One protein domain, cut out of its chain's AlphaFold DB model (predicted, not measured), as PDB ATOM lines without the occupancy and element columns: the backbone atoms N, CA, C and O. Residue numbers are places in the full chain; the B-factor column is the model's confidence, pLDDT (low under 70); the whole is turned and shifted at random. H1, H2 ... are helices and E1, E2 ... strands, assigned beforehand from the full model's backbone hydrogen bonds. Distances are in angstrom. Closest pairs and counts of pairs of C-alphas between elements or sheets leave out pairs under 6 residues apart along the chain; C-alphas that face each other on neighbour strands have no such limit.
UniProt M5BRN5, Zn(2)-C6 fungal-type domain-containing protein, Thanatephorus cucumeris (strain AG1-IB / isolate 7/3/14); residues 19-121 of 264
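What this domain is: This is residues 19 to 121 of the 264 residues of the protein "Zn(2)-C6 fungal-type domain-containing protein" of Thanatephorus cucumeris (strain AG1-IB / isolate 7/3/14) (UniProt M5BRN5). A small twisted sheet of three strands, E1, E2 and E3, has one long helix, H3, packed slantwise across one face, while a second helix, H4, only grazes the sheet. The short helices H1 and H2 and the loop between them, residues 19 to 38, lie on the side of the body away from E3, and a long stretch with no named element, residues 39 to 58, leads from H2 to H3, its C-alphas 3 to 19 A from the mean of all C-alphas. The printed part has 103 residues, with the named elements in the order H1, H2, H3, E1, H4, E2, E3. The sheet is mixed, in the order E1, E2, E3; the class is mixed, helices and strands, with under half of the residues in named elements. The whole is compact, with a radius of gyration of the C-alphas of 13.2 A, and spans 36 by 32 by 28 A.

How they stand to each other: H1, residues 19 to 22, is close to but not clearly touching H2, residues 35 to 38; their closest C-alphas, those of Thr 19 and Cys 37, are 7.7 A apart. H1 touches H3, residues 59 to 73, which touches it with residues 60 to 64 alone; the closest C-alphas are those of Ile 22 and Ala 60, 6.0 A apart. H2 and H3 are apart. E1, residues 84 to 88, is parallel to E2, residues 106 to 112, at 26 degrees, with N 88 and O 109 within hydrogen-bond range at 2.8 A. E2 and E3, residues 117 to 120, form an antiparallel hairpin at 150 degrees, with N 110 and O 119 at 2.8 A. H3 is on the sheet at a height of 8.8 A, two layers, a helix on one face of a sheet. It lies over E2, and only just not over E3, on which 2 of its C-alphas fall; on the local plane it runs slantwise to E2 at 37 degrees. The closest C-alphas of H3 and E2 are those of Ala 66 and Phe 111, 6.7 A apart. H4, residues 93 to 101, only grazes the sheet with its residues 95 to 100; the C-alphas of Leu 99 and Phe 106, the closest of H4 and E2, are 6.7 A apart. E1, H4 and E2 form a strand-helix-strand unit, two parallel strands joined through a helix, with a right-handed crossover. Every O i to N i+4 pair is within hydrogen-bond range in H3 and H4; H1 and H2 are too short for such a pair.

Where its parts are: H1 begins at C-alpha 19 (37.702, -6.613, 2.261) and H2 follows, four residues each, 5.5 A and 5.0 A long. H3 measures 21.1 A from C-alpha 59 (32.132, -2.697, -8.070) to C-alpha 73. E1 measures 12.7 A, H4 12.0 A and E2 18.2 A. E3 measures 10.0 A and ends at C-alpha 120 (35.437, 13.353, 3.504).

The domain as a whole: The C-alphas farthest apart, those of Asp 50 and Asp 81, are 37.7 A apart. The printed part has no cut. The links from H1 to H2 and from H2 to H3 are long, with 12 and 20 residues. The mean pLDDT of the printed part of this model is 90.3, and no printed residue is under 70.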
ATOM      1  N   THR A  19      36.692  -7.644   2.560       96.31
ATOM      2  CA  THR A  19      37.702  -6.613   2.261       96.31
ATOM      3  C   THR A  19      39.047  -7.227   1.839       96.31
ATOM      4  O   THR A  19      39.633  -6.838   0.827       96.31
ATOM      5  N   CYS A  20      39.553  -8.239   2.552       96.19
ATOM      6  CA  CYS A  20      40.792  -8.929   2.167       96.19
ATOM      7  C   CYS A  20      40.630  -9.723   0.864       96.19
ATOM      8  O   CYS A  20      41.554  -9.757   0.044       96.19
ATOM      9  N   ARG A  21      39.451 -10.325   0.645       94.19
ATOM     10  CA  ARG A  21      39.134 -11.078  -0.576       94.19
ATOM     11  C   ARG A  21      39.153 -10.189  -1.820       94.19
ATOM     12  O   ARG A  21      39.778 -10.581  -2.805       94.19
ATOM     13  N   ILE A  22      38.517  -9.012  -1.799       94.56
ATOM     14  CA  ILE A  22      38.542  -8.080  -2.950       94.56
ATOM     15  C   ILE A  22      39.958  -7.541  -3.205       94.56
ATOM     16  O   ILE A  22      40.416  -7.524  -4.345       94.56
ATOM     17  N   ARG A  23      40.718  -7.258  -2.137       94.31
ATOM     18  CA  ARG A  23      42.107  -6.773  -2.211       94.31
ATOM     19  C   ARG A  23      43.138  -7.852  -2.553       94.31
ATOM     20  O   ARG A  23      44.315  -7.530  -2.727       94.31
ATOM     21  N   LYS A  24      42.729  -9.125  -2.617       92.44
ATOM     22  CA  LYS A  24      43.600 -10.295  -2.833       92.44
ATOM     23  C   LYS A  24      44.755 -10.377  -1.814       92.44
ATOM     24  O   LYS A  24      45.882 -10.708  -2.181       92.44
ATOM     25  N   LYS A  25      44.489 -10.071  -0.538       93.38
ATOM     26  CA  LYS A  25      45.463 -10.166   0.572       93.38
ATOM     27  C   LYS A  25      45.124 -11.330   1.507       93.38
ATOM     28  O   LYS A  25      43.958 -11.706   1.621       93.38
ATOM     29  N   LYS A  26      46.139 -11.897   2.176       92.56
ATOM     30  CA  LYS A  26      45.937 -12.903   3.233       92.56
ATOM     31  C   LYS A  26      45.144 -12.262   4.378       92.56
ATOM     32  O   LYS A  26      45.409 -11.114   4.731       92.56
ATOM     33  N   CYS A  27      44.161 -12.988   4.893       95.50
ATOM     34  CA  CYS A  27      43.329 -12.563   6.010       95.50
ATOM     35  C   CYS A  27      43.661 -13.421   7.229       95.50
ATOM     36  O   CYS A  27      43.751 -14.642   7.100       95.50
ATOM     37  N   ASP A  28      43.792 -12.784   8.388       94.50
ATOM     38  CA  ASP A  28      44.083 -13.461   9.657       94.50
ATOM     39  C   ASP A  28      42.815 -14.043  10.315       94.50
ATOM     40  O   ASP A  28      42.895 -14.732  11.320       94.50
ATOM     41  N   CYS A  29      41.637 -13.817   9.716       92.38
ATOM     42  CA  CYS A  29      40.342 -14.411  10.084       92.38
ATOM     43  C   CYS A  29      39.865 -14.177  11.535       92.38
ATOM     44  O   CYS A  29      38.966 -14.874  12.003       92.38
ATOM     45  N   ILE A  30      40.417 -13.174  12.224       93.50
ATOM     46  CA  ILE A  30      40.016 -12.752  13.577       93.50
ATOM     47  C   ILE A  30      38.675 -11.999  13.535       93.50
ATOM     48  O   ILE A  30      38.414 -11.220  12.615       93.50
ATOM     49  N   ARG A  31      37.807 -12.231  14.522       92.50
ATOM     50  CA  ARG A  31      36.498 -11.572  14.663       92.50
ATOM     51  C   ARG A  31      36.532 -10.570  15.828       92.50
ATOM     52  O   ARG A  31      37.225 -10.855  16.799       92.50
ATOM     53  N   PRO A  32      35.791  -9.444  15.763       91.31
ATOM     54  CA  PRO A  32      34.835  -9.045  14.715       91.31
ATOM     55  C   PRO A  32      35.484  -8.440  13.454       91.31
ATOM     56  O   PRO A  32      34.938  -8.574  12.358       91.31
ATOM     57  N   SER A  33      36.679  -7.855  13.573       94.88
ATOM     58  CA  SER A  33      37.475  -7.314  12.462       94.88
ATOM     59  C   SER A  33      38.831  -8.016  12.387       94.88
ATOM     60  O   SER A  33      39.401  -8.386  13.409       94.88
ATOM     61  N   CYS A  34      39.369  -8.208  11.177       96.19
ATOM     62  CA  CYS A  34      40.716  -8.759  11.044       96.19
ATOM     63  C   CYS A  34      41.781  -7.696  11.350       96.19
ATOM     64  O   CYS A  34      41.667  -6.549  10.908       96.19
ATOM     65  N   THR A  35      42.879  -8.112  11.984       96.19
ATOM     66  CA  THR A  35      43.998  -7.232  12.363       96.19
ATOM     67  C   THR A  35      44.582  -6.467  11.174       96.19
ATOM     68  O   THR A  35      45.035  -5.336  11.309       96.19
ATOM     69  N   LYS A  36      44.557  -7.053   9.968       95.69
ATOM     70  CA  LYS A  36      45.024  -6.382   8.747       95.69
ATOM     71  C   LYS A  36      44.157  -5.182   8.357       95.69
ATOM     72  O   LYS A  36      44.696  -4.198   7.872       95.69
ATOM     73  N   CYS A  37      42.837  -5.282   8.489       96.25
ATOM     74  CA  CYS A  37      41.922  -4.177   8.190       96.25
ATOM     75  C   CYS A  37      42.023  -3.091   9.257       96.25
ATOM     76  O   CYS A  37      42.128  -1.919   8.915       96.25
ATOM     77  N   GLU A  38      42.081  -3.506  10.521       94.56
ATOM     78  CA  GLU A  38      42.211  -2.619  11.675       94.56
ATOM     79  C   GLU A  38      43.497  -1.785  11.625       94.56
ATOM     80  O   GLU A  38      43.429  -0.563  11.646       94.56
ATOM     81  N   ARG A  39      44.659  -2.421  11.418       93.88
ATOM     82  CA  ARG A  39      45.957  -1.731  11.275       93.88
ATOM     83  C   ARG A  39      46.035  -0.760  10.103       93.88
ATOM     84  O   ARG A  39      46.916   0.085  10.060       93.88
ATOM     85  N   LEU A  40      45.200  -0.967   9.093       95.19
ATOM     86  CA  LEU A  40      45.153  -0.119   7.909       95.19
ATOM     87  C   LEU A  40      44.063   0.949   8.012       95.19
ATOM     88  O   LEU A  40      43.893   1.696   7.056       95.19
ATOM     89  N   HIS A  41      43.303   0.971   9.111       94.44
ATOM     90  CA  HIS A  41      42.132   1.821   9.308       94.44
ATOM     91  C   HIS A  41      41.153   1.775   8.124       94.44
ATOM     92  O   HIS A  41      40.611   2.782   7.683       94.44
ATOM     93  N   VAL A  42      40.928   0.571   7.589       95.56
ATOM     94  CA  VAL A  42      39.958   0.316   6.516       95.56
ATOM     95  C   VAL A  42      38.826  -0.538   7.059       95.56
ATOM     96  O   VAL A  42      39.081  -1.578   7.670       95.56
ATOM     97  N   GLN A  43      37.582  -0.173   6.745       95.88
ATOM     98  CA  GLN A  43      36.408  -0.934   7.157       95.88
ATOM     99  C   GLN A  43      36.497  -2.413   6.750       95.88
ATOM    100  O   GLN A  43      36.666  -2.791   5.579       95.88
ATOM    101  N   CYS A  44      36.353  -3.281   7.751       96.12
ATOM    102  CA  CYS A  44      36.199  -4.711   7.550       96.12
ATOM    103  C   CYS A  44      34.731  -5.015   7.235       96.12
ATOM    104  O   CYS A  44      33.865  -4.870   8.086       96.12
ATOM    105  N   LEU A  45      34.454  -5.487   6.020       94.94
ATOM    106  CA  LEU A  45      33.102  -5.824   5.552       94.94
ATOM    107  C   LEU A  45      32.588  -7.178   6.094       94.94
ATOM    108  O   LEU A  45      31.631  -7.740   5.568       94.94
ATOM    109  N   GLY A  46      33.258  -7.736   7.107       94.31
ATOM    110  CA  GLY A  46      32.891  -9.001   7.735       94.31
ATOM    111  C   GLY A  46      33.223 -10.251   6.914       94.31
ATOM    112  O   GLY A  46      33.989 -10.226   5.942       94.31
ATOM    113  N   TYR A  47      32.659 -11.374   7.357       93.75
ATOM    114  CA  TYR A  47      32.943 -12.720   6.864       93.75
ATOM    115  C   TYR A  47      31.672 -13.341   6.291       93.75
ATOM    116  O   TYR A  47      30.814 -13.795   7.039       93.75
ATOM    117  N   ALA A  48      31.572 -13.382   4.966       91.00
ATOM    118  CA  ALA A  48      30.509 -14.088   4.260       91.00
ATOM    119  C   ALA A  48      31.119 -15.133   3.319       91.00
ATOM    120  O   ALA A  48      32.160 -14.889   2.693       91.00
ATOM    121  N   SER A  49      30.475 -16.300   3.232       88.19
ATOM    122  CA  SER A  49      30.867 -17.386   2.323       88.19
ATOM    123  C   SER A  49      30.830 -16.897   0.878       88.19
ATOM    124  O   SER A  49      31.838 -16.946   0.157       88.19
ATOM    125  N   ASP A  50      29.707 -16.287   0.511       89.94
ATOM    126  CA  ASP A  50      29.494 -15.697  -0.796       89.94
ATOM    127  C   ASP A  50      29.689 -14.190  -0.782       89.94
ATOM    128  O   ASP A  50      29.560 -13.498   0.228       89.94
ATOM    129  N   ARG A  51      30.084 -13.683  -1.947       90.81
ATOM    130  CA  ARG A  51      30.232 -12.251  -2.161       90.81
ATOM    131  C   ARG A  51      28.836 -11.675  -2.421       90.81
ATOM    132  O   ARG A  51      28.181 -12.184  -3.324       90.81
ATOM    133  N   PRO A  52      28.401 -10.639  -1.692       92.50
ATOM    134  CA  PRO A  52      27.090 -10.030  -1.906       92.50
ATOM    135  C   PRO A  52      27.043  -9.258  -3.229       92.50
ATOM    136  O   PRO A  52      28.089  -8.857  -3.743       92.50
ATOM    137  N   ASP A  53      25.843  -9.030  -3.767       91.88
ATOM    138  CA  ASP A  53      25.644  -8.482  -5.119       91.88
ATOM    139  C   ASP A  53      26.290  -7.111  -5.328       91.88
ATOM    140  O   ASP A  53      27.000  -6.911  -6.311       91.88
ATOM    141  N   TRP A  54      26.183  -6.217  -4.342       90.25
ATOM    142  CA  TRP A  54      26.817  -4.893  -4.367       90.25
ATOM    143  C   TRP A  54      28.353  -4.936  -4.451       90.25
ATOM    144  O   TRP A  54      28.978  -3.942  -4.801       90.25
ATOM    145  N   LEU A  55      28.982  -6.082  -4.158       92.19
ATOM    146  CA  LEU A  55      30.432  -6.267  -4.227       92.19
ATOM    147  C   LEU A  55      30.875  -7.134  -5.419       92.19
ATOM    148  O   LEU A  55      32.071  -7.389  -5.569       92.19
ATOM    149  N   LYS A  56      29.951  -7.646  -6.244       90.88
ATOM    150  CA  LYS A  56      30.255  -8.451  -7.445       90.88
ATOM    151  C   LYS A  56      30.670  -7.555  -8.627       90.88
ATOM    152  O   LYS A  56      30.559  -6.338  -8.564       90.88
ATOM    153  N   GLY A  57      31.202  -8.164  -9.691       90.50
ATOM    154  CA  GLY A  57      31.523  -7.460 -10.941       90.50
ATOM    155  C   GLY A  57      32.574  -6.351 -10.799       90.50
ATOM    156  O   GLY A  57      33.591  -6.532 -10.114       90.50
ATOM    157  N   ASP A  58      32.328  -5.226 -11.471       90.69
ATOM    158  CA  ASP A  58      33.225  -4.066 -11.509       90.69
ATOM    159  C   ASP A  58      33.256  -3.280 -10.195       90.69
ATOM    160  O   ASP A  58      34.333  -2.813  -9.817       90.69
ATOM    161  N   ASN A  59      32.176  -3.302  -9.406       91.06
ATOM    162  CA  ASN A  59      32.132  -2.697  -8.070       91.06
ATOM    163  C   ASN A  59      33.312  -3.179  -7.208       91.06
ATOM    164  O   ASN A  59      33.998  -2.398  -6.556       91.06
ATOM    165  N   ALA A  60      33.646  -4.476  -7.253       93.00
ATOM    166  CA  ALA A  60      34.791  -5.026  -6.520       93.00
ATOM    167  C   ALA A  60      36.118  -4.310  -6.826       93.00
ATOM    168  O   ALA A  60      36.989  -4.206  -5.954       93.00
ATOM    169  N   LYS A  61      36.299  -3.889  -8.083       93.56
ATOM    170  CA  LYS A  61      37.488  -3.172  -8.546       93.56
ATOM    171  C   LYS A  61      37.473  -1.750  -8.003       93.56
ATOM    172  O   LYS A  61      38.505  -1.332  -7.487       93.56
ATOM    173  N   GLU A  62      36.326  -1.082  -8.029       94.31
ATOM    174  CA  GLU A  62      36.140   0.267  -7.486       94.31
ATOM    175  C   GLU A  62      36.412   0.310  -5.981       94.31
ATOM    176  O   GLU A  62      37.278   1.062  -5.545       94.31
ATOM    177  N   TYR A  63      35.824  -0.596  -5.193       94.88
ATOM    178  CA  TYR A  63      36.144  -0.725  -3.765       94.88
ATOM    179  C   TYR A  63      37.639  -0.992  -3.539       94.88
ATOM    180  O   TYR A  63      38.263  -0.446  -2.632       94.88
ATOM    181  N   THR A  64      38.256  -1.836  -4.370       95.69
ATOM    182  CA  THR A  64      39.697  -2.100  -4.268       95.69
ATOM    183  C   THR A  64      40.528  -0.863  -4.612       95.69
ATOM    184  O   THR A  64      41.571  -0.646  -3.995       95.69
ATOM    185  N   GLN A  65      40.096  -0.065  -5.587       95.31
ATOM    186  CA  GLN A  65      40.730   1.186  -5.985       95.31
ATOM    187  C   GLN A  65      40.584   2.247  -4.897       95.31
ATOM    188  O   GLN A  65      41.591   2.827  -4.516       95.31
ATOM    189  N   ALA A  66      39.396   2.412  -4.318       94.88
ATOM    190  CA  ALA A  66      39.144   3.286  -3.179       94.88
ATOM    191  C   ALA A  66      40.104   2.987  -2.019       94.88
ATOM    192  O   ALA A  66      40.777   3.879  -1.509       94.88
ATOM    193  N   ILE A  67      40.276   1.704  -1.679       96.12
ATOM    194  CA  ILE A  67      41.227   1.288  -0.640       96.12
ATOM    195  C   ILE A  67      42.674   1.609  -1.032       96.12
ATOM    196  O   ILE A  67      43.478   1.956  -0.173       96.12
ATOM    197  N   LYS A  68      43.044   1.481  -2.310       95.94
ATOM    198  CA  LYS A  68      44.392   1.848  -2.770       95.94
ATOM    199  C   LYS A  68      44.629   3.352  -2.676       95.94
ATOM    200  O   LYS A  68      45.669   3.728  -2.152       95.94
ATOM    201  N   CYS A  69      43.686   4.169  -3.144       94.94
ATOM    202  CA  CYS A  69      43.767   5.627  -3.066       94.94
ATOM    203  C   CYS A  69      43.889   6.085  -1.608       94.94
ATOM    204  O   CYS A  69      44.811   6.823  -1.269       94.94
ATOM    205  N   PHE A  70      43.045   5.545  -0.724       95.38
ATOM    206  CA  PHE A  70      43.109   5.837   0.704       95.38
ATOM    207  C   PHE A  70      44.462   5.461   1.310       95.38
ATOM    208  O   PHE A  70      45.048   6.260   2.017       95.38
ATOM    209  N   LEU A  71      45.008   4.278   1.008       94.31
ATOM    210  CA  LEU A  71      46.301   3.858   1.564       94.31
ATOM    211  C   LEU A  71      47.507   4.576   0.946       94.31
ATOM    212  O   LEU A  71      48.578   4.565   1.550       94.31
ATOM    213  N   SER A  72      47.372   5.158  -0.249       93.81
ATOM    214  CA  SER A  72      48.407   6.034  -0.809       93.81
ATOM    215  C   SER A  72      48.411   7.412  -0.157       93.81
ATOM    216  O   SER A  72      49.480   7.975   0.059       93.81
ATOM    217  N   GLU A  73      47.233   7.935   0.181       91.56
ATOM    218  CA  GLU A  73      47.085   9.216   0.874       91.56
ATOM    219  C   GLU A  73      47.413   9.083   2.368       91.56
ATOM    220  O   GLU A  73      48.168   9.884   2.929       91.56
ATOM    221  N   TYR A  74      46.932   7.996   2.977       91.81
ATOM    222  CA  TYR A  74      47.087   7.655   4.383       91.81
ATOM    223  C   TYR A  74      47.888   6.354   4.587       91.81
ATOM    224  O   TYR A  74      47.323   5.304   4.920       91.81
ATOM    225  N   PRO A  75      49.211   6.365   4.346       91.25
ATOM    226  CA  PRO A  75      50.033   5.178   4.515       91.25
ATOM    227  C   PRO A  75      50.167   4.791   6.000       91.25
ATOM    228  O   PRO A  75      50.478   5.640   6.833       91.25
ATOM    229  N   PRO A  76      50.071   3.491   6.342       86.06
ATOM    230  CA  PRO A  76      50.087   3.003   7.729       86.06
ATOM    231  C   PRO A  76      51.430   3.182   8.452       86.06
ATOM    232  O   PRO A  76      51.517   2.935   9.647       86.06
ATOM    233  N   ALA A  77      52.495   3.543   7.730       83.81
ATOM    234  CA  ALA A  77      53.803   3.826   8.318       83.81
ATOM    235  C   ALA A  77      53.860   5.204   8.994       83.81
ATOM    236  O   ALA A  77      54.773   5.457   9.776       83.81
ATOM    237  N   LYS A  78      52.915   6.099   8.684       83.88
ATOM    238  CA  LYS A  78      52.798   7.379   9.373       83.88
ATOM    239  C   LYS A  78      52.063   7.142  10.688       83.88
ATOM    240  O   LYS A  78      50.956   6.610  10.685       83.88
ATOM    241  N   ALA A  79      52.686   7.529  11.797       81.25
ATOM    242  CA  ALA A  79      51.939   7.764  13.021       81.25
ATOM    243  C   ALA A  79      51.031   8.975  12.771       81.25
ATOM    244  O   ALA A  79      51.492   9.991  12.248       81.25
ATOM    245  N   TYR A  80      49.743   8.828  13.064       82.31
ATOM    246  CA  TYR A  80      48.788   9.926  13.008       82.31
ATOM    247  C   TYR A  80      48.541  10.386  14.436       82.31
ATOM    248  O   TYR A  80      48.046   9.600  15.243       82.31
ATOM    249  N   ASP A  81      48.892  11.636  14.728       73.56
ATOM    250  CA  ASP A  81      48.318  12.350  15.862       73.56
ATOM    251  C   ASP A  81      46.822  12.567  15.563       73.56
ATOM    252  O   ASP A  81      46.453  12.826  14.412       73.56
ATOM    253  N   ASP A  82      45.957  12.364  16.559       79.75
ATOM    254  CA  ASP A  82      44.496  12.356  16.396       79.75
ATOM    255  C   ASP A  82      43.976  13.578  15.599       79.75
ATOM    256  O   ASP A  82      44.436  14.702  15.831       79.75
ATOM    257  N   PRO A  83      42.989  13.420  14.687       84.50
ATOM    258  CA  PRO A  83      42.166  12.230  14.434       84.50
ATOM    259  C   PRO A  83      42.749  11.225  13.425       84.50
ATOM    260  O   PRO A  83      43.196  11.575  12.329       84.50
ATOM    261  N   VAL A  84      42.593   9.937  13.734       89.62
ATOM    262  CA  VAL A  84      43.033   8.824  12.885       89.62
ATOM    263  C   VAL A  84      42.157   8.719  11.626       89.62
ATOM    264  O   VAL A  84      40.930   8.604  11.740       89.62
ATOM    265  N   PRO A  85      42.738   8.719  10.411       91.81
ATOM    266  CA  PRO A  85      41.973   8.547   9.181       91.81
ATOM    267  C   PRO A  85      41.351   7.151   9.133       91.81
ATOM    268  O   PRO A  85      42.049   6.160   9.332       91.81
ATOM    269  N   TYR A  86      40.054   7.053   8.832       93.31
ATOM    270  CA  TYR A  86      39.346   5.771   8.744       93.31
ATOM    271  C   TYR A  86      38.493   5.684   7.477       93.31
ATOM    272  O   TYR A  86      37.603   6.503   7.261       93.31
ATOM    273  N   LEU A  87      38.739   4.677   6.639       94.88
ATOM    274  CA  LEU A  87      37.993   4.466   5.399       94.88
ATOM    275  C   LEU A  87      36.717   3.658   5.643       94.88
ATOM    276  O   LEU A  87      36.781   2.457   5.927       94.88
ATOM    277  N   VAL A  88      35.569   4.287   5.410       94.94
ATOM    278  CA  VAL A  88      34.243   3.668   5.360       94.94
ATOM    279  C   VAL A  88      33.923   3.299   3.911       94.94
ATOM    280  O   VAL A  88      33.786   4.151   3.039       94.94
ATOM    281  N   LEU A  89      33.812   2.002   3.643       94.06
ATOM    282  CA  LEU A  89      33.442   1.458   2.336       94.06
ATOM    283  C   LEU A  89      31.920   1.392   2.166       94.06
ATOM    284  O   LEU A  89      31.410   1.653   1.088       94.06
ATOM    285  N   LYS A  90      31.197   1.027   3.225       90.88
ATOM    286  CA  LYS A  90      29.741   0.910   3.242       90.88
ATOM    287  C   LYS A  90      29.209   1.481   4.551       90.88
ATOM    288  O   LYS A  90      29.618   1.019   5.616       90.88
ATOM    289  N   SER A  91      28.264   2.417   4.477       87.50
ATOM    290  CA  SER A  91      27.573   2.892   5.679       87.50
ATOM    291  C   SER A  91      26.774   1.750   6.302       87.50
ATOM    292  O   SER A  91      25.983   1.079   5.634       87.50
ATOM    293  N   THR A  92      27.041   1.483   7.571       88.12
ATOM    294  CA  THR A  92      26.338   0.495   8.392       88.12
ATOM    295  C   THR A  92      26.107   1.128   9.749       88.12
ATOM    296  O   THR A  92      27.002   1.828  10.225       88.12
ATOM    297  N   THR A  93      24.986   0.818  10.396       87.81
ATOM    298  CA  THR A  93      24.623   1.346  11.722       87.81
ATOM    299  C   THR A  93      25.755   1.224  12.738       87.81
ATOM    300  O   THR A  93      26.034   2.172  13.460       87.81
ATOM    301  N   ASP A  94      26.473   0.100  12.739       87.00
ATOM    302  CA  ASP A  94      27.571  -0.150  13.683       87.00
ATOM    303  C   ASP A  94      28.742   0.822  13.478       87.00
ATOM    304  O   ASP A  94      29.362   1.289  14.431       87.00
ATOM    305  N   VAL A  95      29.035   1.159  12.218       86.75
ATOM    306  CA  VAL A  95      30.091   2.117  11.868       86.75
ATOM    307  C   VAL A  95      29.632   3.541  12.136       86.75
ATOM    308  O   VAL A  95      30.402   4.321  12.680       86.75
ATOM    309  N   GLU A  96      28.383   3.875  11.818       85.69
ATOM    310  CA  GLU A  96      27.806   5.185  12.135       85.69
ATOM    311  C   GLU A  96      27.813   5.442  13.647       85.69
ATOM    312  O   GLU A  96      28.241   6.506  14.084       85.69
ATOM    313  N   GLN A  97      27.443   4.447  14.457       87.12
ATOM    314  CA  GLN A  97      27.507   4.526  15.919       87.12
ATOM    315  C   GLN A  97      28.944   4.644  16.435       87.12
ATOM    316  O   GLN A  97      29.202   5.429  17.345       87.12
ATOM    317  N   MET A  98      29.897   3.907  15.851       85.62
ATOM    318  CA  MET A  98      31.313   4.011  16.220       85.62
ATOM    319  C   MET A  98      31.879   5.409  15.922       85.62
ATOM    320  O   MET A  98      32.588   5.965  16.757       85.62
ATOM    321  N   LEU A  99      31.539   5.988  14.766       84.06
ATOM    322  CA  LEU A  99      31.915   7.355  14.391       84.06
ATOM    323  C   LEU A  99      31.215   8.406  15.266       84.06
ATOM    324  O   LEU A  99      31.810   9.436  15.568       84.06
ATOM    325  N   ALA A 100      29.971   8.155  15.683       84.12
ATOM    326  CA  ALA A 100      29.208   9.062  16.536       84.12
ATOM    327  C   ALA A 100      29.684   9.065  17.996       84.12
ATOM    328  O   ALA A 100      29.543  10.082  18.672       84.12
ATOM    329  N   LYS A 101      30.230   7.945  18.489       86.06
ATOM    330  CA  LYS A 101      30.682   7.817  19.880       86.06
ATOM    331  C   LYS A 101      31.867   8.733  20.190       86.06
ATOM    332  O   LYS A 101      31.846   9.395  21.219       86.06
ATOM    333  N   ASP A 102      32.847   8.793  19.289       80.06
ATOM    334  CA  ASP A 102      34.067   9.593  19.447       80.06
ATOM    335  C   ASP A 102      34.386  10.369  18.148       80.06
ATOM    336  O   ASP A 102      35.291   9.989  17.394       80.06
ATOM    337  N   PRO A 103      33.665  11.470  17.850       79.31
ATOM    338  CA  PRO A 103      33.807  12.201  16.585       79.31
ATOM    339  C   PRO A 103      35.163  12.906  16.427       79.31
ATOM    340  O   PRO A 103      35.561  13.225  15.311       79.31
ATOM    341  N   SER A 104      35.882  13.153  17.525       82.88
ATOM    342  CA  SER A 104      37.224  13.751  17.519       82.88
ATOM    343  C   SER A 104      38.344  12.739  17.280       82.88
ATOM    344  O   SER A 104      39.462  13.144  16.981       82.88
ATOM    345  N   ARG A 105      38.068  11.437  17.418       84.25
ATOM    346  CA  ARG A 105      39.079  10.380  17.293       84.25
ATOM    347  C   ARG A 105      39.263   9.920  15.854       84.25
ATOM    348  O   ARG A 105      40.358   9.522  15.465       84.25
ATOM    349  N   PHE A 106      38.194   9.951  15.066       84.94
ATOM    350  CA  PHE A 106      38.198   9.450  13.699       84.94
ATOM    351  C   PHE A 106      38.039  10.585  12.695       84.94
ATOM    352  O   PHE A 106      37.183  11.450  12.839       84.94
ATOM    353  N   ASN A 107      38.829  10.532  11.624       89.31
ATOM    354  CA  ASN A 107      38.622  11.320  10.417       89.31
ATOM    355  C   ASN A 107      38.051  10.397   9.325       89.31
ATOM    356  O   ASN A 107      38.819   9.791   8.566       89.31
ATOM    357  N   PRO A 108      36.721  10.201   9.286       89.88
ATOM    358  CA  PRO A 108      36.094   9.279   8.356       89.88
ATOM    359  C   PRO A 108      36.156   9.762   6.904       89.88
ATOM    360  O   PRO A 108      35.728  10.863   6.555       89.88
ATOM    361  N   VAL A 109      36.650   8.888   6.034       92.00
ATOM    362  CA  VAL A 109      36.615   9.029   4.578       92.00
ATOM    363  C   VAL A 109      35.621   8.002   4.056       92.00
ATOM    364  O   VAL A 109      35.804   6.810   4.278       92.00
ATOM    365  N   CYS A 110      34.571   8.441   3.374       91.56
ATOM    366  CA  CYS A 110      33.562   7.554   2.808       91.56
ATOM    367  C   CYS A 110      33.800   7.327   1.322       91.56
ATOM    368  O   CYS A 110      34.090   8.257   0.568       91.56
ATOM    369  N   PHE A 111      33.639   6.080   0.894       91.38
ATOM    370  CA  PHE A 111      33.527   5.749  -0.514       91.38
ATOM    371  C   PHE A 111      32.109   6.053  -1.009       91.38
ATOM    372  O   PHE A 111      31.132   5.561  -0.448       91.38
ATOM    373  N   ASP A 112      32.017   6.865  -2.057       88.94
ATOM    374  CA  ASP A 112      30.786   7.137  -2.787       88.94
ATOM    375  C   ASP A 112      30.677   6.144  -3.961       88.94
ATOM    376  O   ASP A 112      31.468   6.251  -4.905       88.94
ATOM    377  N   PRO A 113      29.745   5.174  -3.911       85.44
ATOM    378  CA  PRO A 113      29.603   4.161  -4.951       85.44
ATOM    379  C   PRO A 113      29.022   4.714  -6.257       85.44
ATOM    380  O   PRO A 113      29.261   4.128  -7.304       85.44
ATOM    381  N   GLU A 114      28.284   5.826  -6.226       85.00
ATOM    382  CA  GLU A 114      27.680   6.406  -7.434       85.00
ATOM    383  C   GLU A 114      28.740   7.102  -8.288       85.00
ATOM    384  O   GLU A 114      28.729   7.028  -9.514       85.00
ATOM    385  N   ASN A 115      29.693   7.750  -7.615       82.94
ATOM    386  CA  ASN A 115      30.751   8.526  -8.252       82.94
ATOM    387  C   ASN A 115      32.112   7.809  -8.259       82.94
ATOM    388  O   ASN A 115      33.085   8.376  -8.751       82.94
ATOM    389  N   ALA A 116      32.211   6.617  -7.659       84.19
ATOM    390  CA  ALA A 116      33.452   5.875  -7.412       84.19
ATOM    391  C   ALA A 116      34.588   6.734  -6.807       84.19
ATOM    392  O   ALA A 116      35.770   6.551  -7.111       84.19
ATOM    393  N   THR A 117      34.236   7.690  -5.942       87.00
ATOM    394  CA  THR A 117      35.171   8.664  -5.355       87.00
ATOM    395  C   THR A 117      35.260   8.520  -3.844       87.00
ATOM    396  O   THR A 117      34.367   7.988  -3.189       87.00
ATOM    397  N   LEU A 118      36.370   8.989  -3.275       88.00
ATOM    398  CA  LEU A 118      36.502   9.165  -1.834       88.00
ATOM    399  C   LEU A 118      36.037  10.573  -1.472       88.00
ATOM    400  O   LEU A 118      36.494  11.550  -2.063       88.00
ATOM    401  N   LYS A 119      35.145  10.673  -0.496       85.12
ATOM    402  CA  LYS A 119      34.676  11.940   0.062       85.12
ATOM    403  C   LYS A 119      35.003  11.976   1.545       85.12
ATOM    404  O   LYS A 119      34.876  10.968   2.238       85.12
ATOM    405  N   ARG A 120      35.395  13.144   2.055       82.44
ATOM    406  CA  ARG A 120      35.437  13.353   3.504       82.44
ATOM    407  C   ARG A 120      34.010  13.226   4.028       82.44
ATOM    408  O   ARG A 120      33.109  13.870   3.493       82.44
ATOM    409  N   TRP A 121      33.798  12.376   5.025       74.19
ATOM    410  CA  TRP A 121      32.481  12.244   5.628       74.19
ATOM    411  C   TRP A 121      32.201  13.498   6.447       74.19
ATOM    412  O   TRP A 121      32.948  13.849   7.362       74.19
TER     413      TRP A 121